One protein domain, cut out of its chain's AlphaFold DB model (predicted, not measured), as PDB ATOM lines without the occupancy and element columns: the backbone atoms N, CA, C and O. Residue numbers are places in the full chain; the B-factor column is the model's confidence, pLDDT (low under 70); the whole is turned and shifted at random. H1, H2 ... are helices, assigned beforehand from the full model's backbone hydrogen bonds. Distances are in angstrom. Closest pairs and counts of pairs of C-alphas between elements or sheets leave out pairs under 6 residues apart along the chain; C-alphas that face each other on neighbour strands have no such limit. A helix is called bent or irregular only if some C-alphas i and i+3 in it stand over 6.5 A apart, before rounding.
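Overview. This is residues 2 to 81 of the 82 residues of an uncharacterized protein of Gracilibacillus sp. TD8 (UniProt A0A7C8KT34). Look first for a long helical hairpin, H1 and H2 lying side by side and running opposite ways, with a bent third helix that leads away from it. Residues 58 to 81, of which 58 to 79 belong to H3, stick out as a kinked arm that folds back on neither helix of the hairpin. The printed part has 80 residues, with three named helices in the order H1, H2, H3 along the chain and no named strand, and its class is all helix. The whole is extended, with a radius of gyration of the C-alphas of 18.4 A, and its outline is flat, spanning 52 by 37 by 18 A.

Along the chain. Find C-alpha 2 at (8.302, -36.252, 1.269); from there H1, residues 2 to 24, runs 33.4 A to C-alpha 24 at (-21.441, -21.905, 6.515). H2, residues 28 to 49, runs 31.2 A from its first to its last C-alpha. H3, residues 57 to 79, was assigned as one helix by its hydrogen bonds, but it is bent: C-alphas 64 and 67 are 6.7 A apart. Its arm H3a holds residues 57 to 64 and measures 10.5 A. Its arm H3b holds residues 67 to 79 and runs 19.9 A to C-alpha 79 at (-28.055, -54.948, -27.036).

Arrangement. Begin with H1 and H2, which touch, with 11 pairs of C-alphas within 8 A. Their closest C-alphas are those of Leu 22 and Met 31, 6.0 A apart. They form a helical hairpin, with a shallow tilt of 5 degrees, opposite ways, and 10.9 A from centre to centre. H3a is apart from H1 and from H2, and H3b is apart from both too. At the bend, the lines of H3a and H3b stand at a steep tilt of 60 degrees. In H1, H2 and H3a every pair of O i and N i+4 is within hydrogen-bond range; in H3b 6 of 9 are.

Size, cuts and confidence. The two C-alphas farthest apart are those of the first and last printed residues, Leu 2 and His 81, 53.2 A apart. Residues 24 to 29 stand free, and so do residues 58 to 81; the body without these stretches has 50 residues and spans 37 by 25 by 7 A. The printed part has no cut. The link from H1 to H2 is tight, with 3 residues, and the link from H2 to H3 is short, with 7. In the B-factor column you will find a mean pLDDT of the printed part of 78.1, with values under 70 at residues 52 to 63, 65 to 67 and 80 to 81.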
ATOM      1  N   LEU A   2       8.731 -37.560   1.799       81.00
ATOM      2  CA  LEU A   2       8.302 -36.252   1.269       81.00
ATOM      3  C   LEU A   2       6.899 -36.278   0.616       81.00
ATOM      4  O   LEU A   2       6.081 -35.407   0.887       81.00
ATOM      5  N   ASN A   3       6.572 -37.345  -0.124       78.44
ATOM      6  CA  ASN A   3       5.239 -37.548  -0.717       78.44
ATOM      7  C   ASN A   3       4.113 -37.643   0.328       78.44
ATOM      8  O   ASN A   3       3.018 -37.143   0.090       78.44
ATOM      9  N   ALA A   4       4.377 -38.245   1.492       77.12
ATOM     10  CA  ALA A   4       3.393 -38.351   2.570       77.12
ATOM     11  C   ALA A   4       3.155 -36.999   3.252       77.12
ATOM     12  O   ALA A   4       2.014 -36.637   3.519       77.12
ATOM     13  N   ILE A   5       4.218 -36.214   3.449       84.44
ATOM     14  CA  ILE A   5       4.134 -34.862   4.021       84.44
ATOM     15  C   ILE A   5       3.356 -33.924   3.087       84.44
ATOM     16  O   ILE A   5       2.481 -33.179   3.537       84.44
ATOM     17  N   LEU A   6       3.632 -33.983   1.778       87.06
ATOM     18  CA  LEU A   6       2.887 -33.219   0.774       87.06
ATOM     19  C   LEU A   6       1.412 -33.632   0.737       87.06
ATOM     20  O   LEU A   6       0.538 -32.767   0.747       87.06
ATOM     21  N   PHE A   7       1.132 -34.937   0.762       86.56
ATOM     22  CA  PHE A   7      -0.234 -35.451   0.805       86.56
ATOM     23  C   PHE A   7      -0.993 -34.942   2.039       86.56
ATOM     24  O   PHE A   7      -2.076 -34.378   1.898       86.56
ATOM     25  N   TRP A   8      -0.402 -35.035   3.233       85.94
ATOM     26  CA  TRP A   8      -1.018 -34.533   4.466       85.94
ATOM     27  C   TRP A   8      -1.274 -33.025   4.427       85.94
ATOM     28  O   TRP A   8      -2.334 -32.566   4.856       85.94
ATOM     29  N   SER A   9      -0.344 -32.256   3.856       89.00
ATOM     30  CA  SER A   9      -0.497 -30.806   3.698       89.00
ATOM     31  C   SER A   9      -1.676 -30.461   2.782       89.00
ATOM     32  O   SER A   9      -2.516 -29.631   3.131       89.00
ATOM     33  N   ILE A  10      -1.801 -31.146   1.641       89.69
ATOM     34  CA  ILE A  10      -2.906 -30.945   0.691       89.69
ATOM     35  C   ILE A  10      -4.244 -31.382   1.306       89.69
ATOM     36  O   ILE A  10      -5.231 -30.646   1.215       89.69
ATOM     37  N   SER A  11      -4.287 -32.536   1.981       88.00
ATOM     38  CA  SER A  11      -5.489 -33.022   2.669       88.00
ATOM     39  C   SER A  11      -5.966 -32.057   3.753       88.00
ATOM     40  O   SER A  11      -7.169 -31.820   3.863       88.00
ATOM     41  N   SER A  12      -5.047 -31.450   4.511       87.31
ATOM     42  CA  SER A  12      -5.375 -30.443   5.527       87.31
ATOM     43  C   SER A  12      -6.012 -29.191   4.911       87.31
ATOM     44  O   SER A  12      -7.062 -28.733   5.370       87.31
ATOM     45  N   ILE A  13      -5.448 -28.680   3.809       90.62
ATOM     46  CA  ILE A  13      -6.002 -27.525   3.081       90.62
ATOM     47  C   ILE A  13      -7.404 -27.839   2.546       90.62
ATOM     48  O   ILE A  13      -8.317 -27.014   2.662       90.62
ATOM     49  N   PHE A  14      -7.593 -29.034   1.981       88.56
ATOM     50  CA  PHE A  14      -8.889 -29.464   1.460       88.56
ATOM     51  C   PHE A  14      -9.936 -29.556   2.574       88.56
ATOM     52  O   PHE A  14     -11.032 -29.007   2.440       88.56
ATOM     53  N   PHE A  15      -9.574 -30.165   3.706       89.50
ATOM     54  CA  PHE A  15     -10.442 -30.269   4.875       89.50
ATOM     55  C   PHE A  15     -10.831 -28.892   5.423       89.50
ATOM     56  O   PHE A  15     -11.998 -28.654   5.722       89.50
ATOM     57  N   TYR A  16      -9.885 -27.954   5.495       89.56
ATOM     58  CA  TYR A  16     -10.162 -26.587   5.931       89.56
ATOM     59  C   TYR A  16     -11.142 -25.868   4.993       89.56
ATOM     60  O   TYR A  16     -12.112 -25.256   5.449       89.56
ATOM     61  N   LYS A  17     -10.915 -25.947   3.676       89.19
ATOM     62  CA  LYS A  17     -11.752 -25.265   2.678       89.19
ATOM     63  C   LYS A  17     -13.176 -25.821   2.663       89.19
ATOM     64  O   LYS A  17     -14.136 -25.050   2.717       89.19
ATOM     65  N   GLU A  18     -13.305 -27.143   2.630       85.06
ATOM     66  CA  GLU A  18     -14.596 -27.821   2.537       85.06
ATOM     67  C   GLU A  18     -15.340 -27.817   3.879       85.06
ATOM     68  O   GLU A  18     -16.532 -27.515   3.930       85.06
ATOM     69  N   GLY A  19     -14.627 -27.996   4.994       84.50
ATOM     70  CA  GLY A  19     -15.179 -27.852   6.340       84.50
ATOM     71  C   GLY A  19     -15.732 -26.448   6.594       84.50
ATOM     72  O   GLY A  19     -16.844 -26.304   7.104       84.50
ATOM     73  N   LYS A  20     -15.028 -25.394   6.154       86.00
ATOM     74  CA  LYS A  20     -15.529 -24.010   6.224       86.00
ATOM     75  C   LYS A  20     -16.779 -23.805   5.363       86.00
ATOM     76  O   LYS A  20     -17.671 -23.052   5.763       86.00
ATOM     77  N   ARG A  21     -16.865 -24.460   4.198       85.62
ATOM     78  CA  ARG A  21     -18.051 -24.425   3.324       85.62
ATOM     79  C   ARG A  21     -19.257 -25.080   3.999       85.62
ATOM     80  O   ARG A  21     -20.309 -24.451   4.096       85.62
ATOM     81  N   LEU A  22     -19.088 -26.291   4.526       83.69
ATOM     82  CA  LEU A  22     -20.145 -27.052   5.201       83.69
ATOM     83  C   LEU A  22     -20.611 -26.378   6.498       83.69
ATOM     84  O   LEU A  22     -21.809 -26.345   6.784       83.69
ATOM     85  N   TRP A  23     -19.691 -25.749   7.236       82.44
ATOM     86  CA  TRP A  23     -20.028 -24.955   8.417       82.44
ATOM     87  C   TRP A  23     -20.921 -23.758   8.072       82.44
ATOM     88  O   TRP A  23     -21.920 -23.516   8.751       82.44
ATOM     89  N   LYS A  24     -20.606 -23.024   6.992       86.25
ATOM     90  CA  LYS A  24     -21.441 -21.905   6.515       86.25
ATOM     91  C   LYS A  24     -22.852 -22.353   6.132       86.25
ATOM     92  O   LYS A  24     -23.803 -21.622   6.385       86.25
ATOM     93  N   LEU A  25     -22.986 -23.553   5.571       84.44
ATOM     94  CA  LEU A  25     -24.271 -24.140   5.183       84.44
ATOM     95  C   LEU A  25     -25.060 -24.728   6.369       84.44
ATOM     96  O   LEU A  25     -26.181 -25.185   6.177       84.44
ATOM     97  N   LYS A  26     -24.500 -24.732   7.593       81.19
ATOM     98  CA  LYS A  26     -25.075 -25.365   8.802       81.19
ATOM     99  C   LYS A  26     -25.468 -26.843   8.604       81.19
ATOM    100  O   LYS A  26     -26.228 -27.397   9.401       81.19
ATOM    101  N   ALA A  27     -24.914 -27.505   7.591       81.62
ATOM    102  CA  ALA A  27     -25.208 -28.888   7.237       81.62
ATOM    103  C   ALA A  27     -24.420 -29.854   8.139       81.62
ATOM    104  O   ALA A  27     -23.440 -30.476   7.734       81.62
ATOM    105  N   LYS A  28     -24.829 -29.955   9.413       78.06
ATOM    106  CA  LYS A  28     -24.114 -30.745  10.436       78.06
ATOM    107  C   LYS A  28     -23.997 -32.231  10.077       78.06
ATOM    108  O   LYS A  28     -22.965 -32.833  10.353       78.06
ATOM    109  N   LYS A  29     -25.034 -32.814   9.464       80.44
ATOM    110  CA  LYS A  29     -25.034 -34.223   9.028       80.44
ATOM    111  C   LYS A  29     -23.983 -34.465   7.942       80.44
ATOM    112  O   LYS A  29     -23.161 -35.364   8.081       80.44
ATOM    113  N   ASP A  30     -23.952 -33.603   6.934       82.06
ATOM    114  CA  ASP A  30     -23.010 -33.702   5.816       82.06
ATOM    115  C   ASP A  30     -21.569 -33.497   6.282       82.06
ATOM    116  O   ASP A  30     -20.659 -34.158   5.796       82.06
ATOM    117  N   MET A  31     -21.359 -32.644   7.289       81.06
ATOM    118  CA  MET A  31     -20.047 -32.444   7.897       81.06
ATOM    119  C   MET A  31     -19.526 -33.709   8.594       81.06
ATOM    120  O   MET A  31     -18.338 -34.020   8.489       81.06
ATOM    121  N   ILE A  32     -20.402 -34.471   9.259       84.44
ATOM    122  CA  ILE A  32     -20.049 -35.761   9.873       84.44
ATOM    123  C   ILE A  32     -19.683 -36.776   8.785       84.44
ATOM    124  O   ILE A  32     -18.621 -37.390   8.863       84.44
ATOM    125  N   ILE A  33     -20.515 -36.906   7.746       86.12
ATOM    126  CA  ILE A  33     -20.273 -37.832   6.626       86.12
ATOM    127  C   ILE A  33     -18.955 -37.490   5.921       86.12
ATOM    128  O   ILE A  33     -18.123 -38.369   5.700       86.12
ATOM    129  N   PHE A  34     -18.727 -36.208   5.635       86.31
ATOM    130  CA  PHE A  34     -17.493 -35.717   5.029       86.31
ATOM    131  C   PHE A  34     -16.266 -36.036   5.888       86.31
ATOM    132  O   PHE A  34     -15.253 -36.500   5.369       86.31
ATOM    133  N   THR A  35     -16.360 -35.832   7.205       86.44
ATOM    134  CA  THR A  35     -15.247 -36.102   8.127       86.44
ATOM    135  C   THR A  35     -14.910 -37.588   8.173       86.44
ATOM    136  O   THR A  35     -13.738 -37.947   8.082       86.44
ATOM    137  N   ILE A  36     -15.924 -38.458   8.247       88.25
ATOM    138  CA  ILE A  36     -15.738 -39.914   8.214       88.25
ATOM    139  C   ILE A  36     -15.063 -40.327   6.901       88.25
ATOM    140  O   ILE A  36     -14.064 -41.047   6.926       88.25
ATOM    141  N   PHE A  37     -15.558 -39.828   5.766       87.38
ATOM    142  CA  PHE A  37     -15.022 -40.167   4.450       87.38
ATOM    143  C   PHE A  37     -13.571 -39.698   4.275       87.38
ATOM    144  O   PHE A  37     -12.722 -40.464   3.821       87.38
ATOM    145  N   MET A  38     -13.257 -38.469   4.697       86.25
ATOM    146  CA  MET A  38     -11.894 -37.931   4.645       86.25
ATOM    147  C   MET A  38     -10.937 -38.700   5.554       86.25
ATOM    148  O   MET A  38      -9.831 -39.014   5.122       86.25
ATOM    149  N   CYS A  39     -11.350 -39.056   6.774       85.62
ATOM    150  CA  CYS A  39     -10.541 -39.901   7.654       85.62
ATOM    151  C   CYS A  39     -10.226 -41.245   6.997       85.62
ATOM    152  O   CYS A  39      -9.071 -41.676   6.992       85.62
ATOM    153  N   PHE A  40     -11.233 -41.891   6.407       87.06
ATOM    154  CA  PHE A  40     -11.058 -43.180   5.747       87.06
ATOM    155  C   PHE A  40     -10.104 -43.074   4.549       87.06
ATOM    156  O   PHE A  40      -9.143 -43.836   4.448       87.06
ATOM    157  N   ALA A  41     -10.304 -42.069   3.691       84.00
ATOM    158  CA  ALA A  41      -9.466 -41.821   2.523       84.00
ATOM    159  C   ALA A  41      -8.009 -41.511   2.903       84.00
ATOM    160  O   ALA A  41      -7.088 -42.124   2.362       84.00
ATOM    161  N   VAL A  42      -7.783 -40.605   3.863       86.81
ATOM    162  CA  VAL A  42      -6.434 -40.249   4.330       86.81
ATOM    163  C   VAL A  42      -5.738 -41.460   4.934       86.81
ATOM    164  O   VAL A  42      -4.563 -41.674   4.649       86.81
ATOM    165  N   THR A  43      -6.447 -42.281   5.711       84.69
ATOM    166  CA  THR A  43      -5.880 -43.492   6.322       84.69
ATOM    167  C   THR A  43      -5.443 -44.494   5.256       84.69
ATOM    168  O   THR A  43      -4.291 -44.923   5.264       84.69
ATOM    169  N   ILE A  44      -6.309 -44.809   4.285       83.62
ATOM    170  CA  ILE A  44      -5.991 -45.748   3.196       83.62
ATOM    171  C   ILE A  44      -4.796 -45.261   2.375       83.62
ATOM    172  O   ILE A  44      -3.850 -46.016   2.150       83.62
ATOM    173  N   ILE A  45      -4.816 -43.995   1.950       82.38
ATOM    174  CA  ILE A  45      -3.744 -43.425   1.127       82.38
ATOM    175  C   ILE A  45      -2.437 -43.367   1.922       82.38
ATOM    176  O   ILE A  45      -1.377 -43.670   1.383       82.38
ATOM    177  N   THR A  46      -2.499 -43.038   3.214       83.62
ATOM    178  CA  THR A  46      -1.321 -43.035   4.085       83.62
ATOM    179  C   THR A  46      -0.729 -44.438   4.199       83.62
ATOM    180  O   THR A  46       0.466 -44.594   3.965       83.62
ATOM    181  N   LEU A  47      -1.534 -45.475   4.466       82.31
ATOM    182  CA  LEU A  47      -1.033 -46.854   4.518       82.31
ATOM    183  C   LEU A  47      -0.396 -47.290   3.191       82.31
ATOM    184  O   LEU A  47       0.689 -47.871   3.199       82.31
ATOM    185  N   HIS A  48      -1.009 -46.928   2.062       78.25
ATOM    186  CA  HIS A  48      -0.435 -47.174   0.741       78.25
ATOM    187  C   HIS A  48       0.922 -46.466   0.555       78.25
ATOM    188  O   HIS A  48       1.878 -47.069   0.071       78.25
ATOM    189  N   LEU A  49       1.052 -45.204   0.985       79.19
ATOM    190  CA  LEU A  49       2.305 -44.436   0.905       79.19
ATOM    191  C   LEU A  49       3.423 -44.979   1.808       79.19
ATOM    192  O   LEU A  49       4.597 -44.768   1.504       79.19
ATOM    193  N   PHE A  50       3.079 -45.675   2.893       80.94
ATOM    194  CA  PHE A  50       4.036 -46.374   3.756       80.94
ATOM    195  C   PHE A  50       4.402 -47.777   3.249       80.94
ATOM    196  O   PHE A  50       5.161 -48.484   3.908       80.94
ATOM    197  N   GLY A  51       3.907 -48.181   2.074       70.81
ATOM    198  CA  GLY A  51       4.206 -49.488   1.490       70.81
ATOM    199  C   GLY A  51       3.471 -50.641   2.173       70.81
ATOM    200  O   GLY A  51       3.801 -51.800   1.922       70.81
ATOM    201  N   VAL A  52       2.463 -50.348   3.004       69.81
ATOM    202  CA  VAL A  52       1.547 -51.368   3.519       69.81
ATOM    203  C   VAL A  52       0.651 -51.781   2.360       69.81
ATOM    204  O   VAL A  52      -0.375 -51.165   2.071       69.81
ATOM    205  N   GLN A  53       1.085 -52.814   1.644       61.44
ATOM    206  CA  GLN A  53       0.261 -53.472   0.647       61.44
ATOM    207  C   GLN A  53      -0.891 -54.129   1.397       61.44
ATOM    208  O   GLN A  53      -0.678 -55.003   2.229       61.44
ATOM    209  N   PHE A  54      -2.112 -53.678   1.137       60.16
ATOM    210  CA  PHE A  54      -3.305 -54.390   1.563       60.16
ATOM    211  C   PHE A  54      -3.577 -55.487   0.532       60.16
ATOM    212  O   PHE A  54      -4.159 -55.181  -0.513       60.16
ATOM    213  N   PRO A  55      -3.200 -56.754   0.790       58.09
ATOM    214  CA  PRO A  55      -3.363 -57.826  -0.192       58.09
ATOM    215  C   PRO A  55      -4.831 -58.039  -0.592       58.09
ATOM    216  O   PRO A  55      -5.113 -58.545  -1.670       58.09
ATOM    217  N   TYR A  56      -5.779 -57.589   0.237       60.91
ATOM    218  CA  TYR A  56      -7.210 -57.774   0.019       60.91
ATOM    219  C   TYR A  56      -7.968 -56.511  -0.402       60.91
ATOM    220  O   TYR A  56      -9.165 -56.612  -0.635       60.91
ATOM    221  N   LEU A  57      -7.340 -55.333  -0.539       62.25
ATOM    222  CA  LEU A  57      -8.084 -54.116  -0.925       62.25
ATOM    223  C   LEU A  57      -8.702 -54.259  -2.322       62.25
ATOM    224  O   LEU A  57      -9.855 -53.892  -2.525       62.25
ATOM    225  N   ILE A  58      -7.956 -54.863  -3.252       62.16
ATOM    226  CA  ILE A  58      -8.439 -55.179  -4.600       62.16
ATOM    227  C   ILE A  58      -9.560 -56.217  -4.531       62.16
ATOM    228  O   ILE A  58     -10.580 -56.029  -5.172       62.16
ATOM    229  N   HIS A  59      -9.427 -57.263  -3.711       62.47
ATOM    230  CA  HIS A  59     -10.472 -58.281  -3.550       62.47
ATOM    231  C   HIS A  59     -11.752 -57.739  -2.902       62.47
ATOM    232  O   HIS A  59     -12.844 -58.160  -3.268       62.47
ATOM    233  N   VAL A  60     -11.634 -56.800  -1.960       65.06
ATOM    234  CA  VAL A  60     -12.776 -56.131  -1.323       65.06
ATOM    235  C   VAL A  60     -13.443 -55.169  -2.301       65.06
ATOM    236  O   VAL A  60     -14.666 -55.166  -2.398       65.06
ATOM    237  N   LEU A  61     -12.661 -54.399  -3.064       65.06
ATOM    238  CA  LEU A  61     -13.188 -53.578  -4.154       65.06
ATOM    239  C   LEU A  61     -13.909 -54.448  -5.181       65.06
ATOM    240  O   LEU A  61     -15.061 -54.167  -5.472       65.06
ATOM    241  N   ASP A  62     -13.285 -55.535  -5.633       62.00
ATOM    242  CA  ASP A  62     -13.851 -56.467  -6.609       62.00
ATOM    243  C   ASP A  62     -15.128 -57.135  -6.077       62.00
ATOM    244  O   ASP A  62     -16.103 -57.265  -6.808       62.00
ATOM    245  N   PHE A  63     -15.186 -57.474  -4.786       68.56
ATOM    246  CA  PHE A  63     -16.396 -57.981  -4.127       68.56
ATOM    247  C   PHE A  63     -17.525 -56.939  -4.067       68.56
ATOM    248  O   PHE A  63     -18.685 -57.283  -4.277       68.56
ATOM    249  N   ILE A  64     -17.202 -55.666  -3.816       70.31
ATOM    250  CA  ILE A  64     -18.181 -54.570  -3.772       70.31
ATOM    251  C   ILE A  64     -18.653 -54.192  -5.185       70.31
ATOM    252  O   ILE A  64     -19.831 -53.895  -5.382       70.31
ATOM    253  N   THR A  65     -17.763 -54.206  -6.181       69.06
ATOM    254  CA  THR A  65     -18.069 -53.773  -7.552       69.06
ATOM    255  C   THR A  65     -18.644 -54.883  -8.425       69.06
ATOM    256  O   THR A  65     -19.413 -54.581  -9.340       69.06
ATOM    257  N   LYS A  66     -18.345 -56.161  -8.143       66.12
ATOM    258  CA  LYS A  66     -18.917 -57.320  -8.852       66.12
ATOM    259  C   LYS A  66     -20.434 -57.274  -9.009       66.12
ATOM    260  O   LYS A  66     -20.869 -57.309 -10.162       66.12
ATOM    261  N   PRO A  67     -21.234 -57.112  -7.935       69.38
ATOM    262  CA  PRO A  67     -22.693 -57.153  -8.034       69.38
ATOM    263  C   PRO A  67     -23.285 -56.034  -8.901       69.38
ATOM    264  O   PRO A  67     -24.425 -56.145  -9.336       69.38
ATOM    265  N   ILE A  68     -22.524 -54.972  -9.179       71.25
ATOM    266  CA  ILE A  68     -22.932 -53.873 -10.064       71.25
ATOM    267  C   ILE A  68     -22.437 -54.126 -11.497       71.25
ATOM    268  O   ILE A  68     -23.155 -53.877 -12.464       71.25
ATOM    269  N   SER A  69     -21.216 -54.643 -11.648       71.44
ATOM    270  CA  SER A  69     -20.575 -54.860 -12.952       71.44
ATOM    271  C   SER A  69     -21.185 -56.011 -13.767       71.44
ATOM    272  O   SER A  69     -21.280 -55.912 -14.990       71.44
ATOM    273  N   GLU A  70     -21.639 -57.084 -13.114       70.38
ATOM    274  CA  GLU A  70     -22.258 -58.250 -13.761       70.38
ATOM    275  C   GLU A  70     -23.590 -57.938 -14.464       70.38
ATOM    276  O   GLU A  70     -23.705 -58.242 -15.657       70.38
ATOM    277  N   PRO A  71     -24.576 -57.290 -13.813       75.06
ATOM    278  CA  PRO A  71     -25.828 -56.930 -14.476       75.06
ATOM    279  C   PRO A  71     -25.626 -55.888 -15.583       75.06
ATOM    280  O   PRO A  71     -26.285 -55.966 -16.617       75.06
ATOM    281  N   LEU A  72     -24.670 -54.963 -15.432       74.62
ATOM    282  CA  LEU A  72     -24.295 -54.015 -16.489       74.62
ATOM    283  C   LEU A  72     -23.733 -54.723 -17.728       74.62
ATOM    284  O   LEU A  72     -24.093 -54.383 -18.853       74.62
ATOM    285  N   ARG A  73     -22.882 -55.735 -17.525       73.81
ATOM    286  CA  ARG A  73     -22.320 -56.550 -18.608       73.81
ATOM    287  C   ARG A  73     -23.391 -57.390 -19.306       73.81
ATOM    288  O   ARG A  73     -23.379 -57.486 -20.530       73.81
ATOM    289  N   GLN A  74     -24.328 -57.971 -18.555       76.94
ATOM    290  CA  GLN A  74     -25.462 -58.710 -19.122       76.94
ATOM    291  C   GLN A  74     -26.401 -57.798 -19.921       76.94
ATOM    292  O   GLN A  74     -26.796 -58.154 -21.030       76.94
ATOM    293  N   TRP A  75     -26.697 -56.603 -19.402       76.00
ATOM    294  CA  TRP A  75     -27.487 -55.591 -20.099       76.00
ATOM    295  C   TRP A  75     -26.814 -55.168 -21.411       76.00
ATOM    296  O   TRP A  75     -27.437 -55.256 -22.463       76.00
ATOM    297  N   LEU A  76     -25.520 -54.834 -21.399       73.56
ATOM    298  CA  LEU A  76     -24.752 -54.505 -22.612       73.56
ATOM    299  C   LEU A  76     -24.753 -55.634 -23.654       73.56
ATOM    300  O   LEU A  76     -24.944 -55.372 -24.840       73.56
ATOM    301  N   ASN A  77     -24.594 -56.886 -23.222       74.62
ATOM    302  CA  ASN A  77     -24.626 -58.034 -24.130       74.62
ATOM    303  C   ASN A  77     -26.012 -58.259 -24.754       74.62
ATOM    304  O   ASN A  77     -26.092 -58.768 -25.869       74.62
ATOM    305  N   SER A  78     -27.096 -57.855 -24.080       73.75
ATOM    306  CA  SER A  78     -28.452 -57.961 -24.636       73.75
ATOM    307  C   SER A  78     -28.707 -57.006 -25.811       73.75
ATOM    308  O   SER A  78     -29.493 -57.341 -26.689       73.75
ATOM    309  N   PHE A  79     -27.986 -55.878 -25.895       72.19
ATOM    310  CA  PHE A  79     -28.055 -54.948 -27.036       72.19
ATOM    311  C   PHE A  79     -27.179 -55.355 -28.222       72.19
ATOM    312  O   PHE A  79     -27.358 -54.830 -29.314       72.19
ATOM    313  N   HIS A  80     -26.216 -56.260 -28.028       61.44
ATOM    314  CA  HIS A  80     -25.311 -56.701 -29.096       61.44
ATOM    315  C   HIS A  80     -25.869 -57.876 -29.920       61.44
ATOM    316  O   HIS A  80     -25.263 -58.268 -30.912       61.44
ATOM    317  N   HIS A  81     -27.003 -58.449 -29.501       53.53
ATOM    318  CA  HIS A  81     -27.675 -59.578 -30.156       53.53
ATOM    319  C   HIS A  81     -28.987 -59.197 -30.875       53.53
ATOM    320  O   HIS A  81     -29.714 -60.087 -31.317       53.53
TER     321      HIS A  81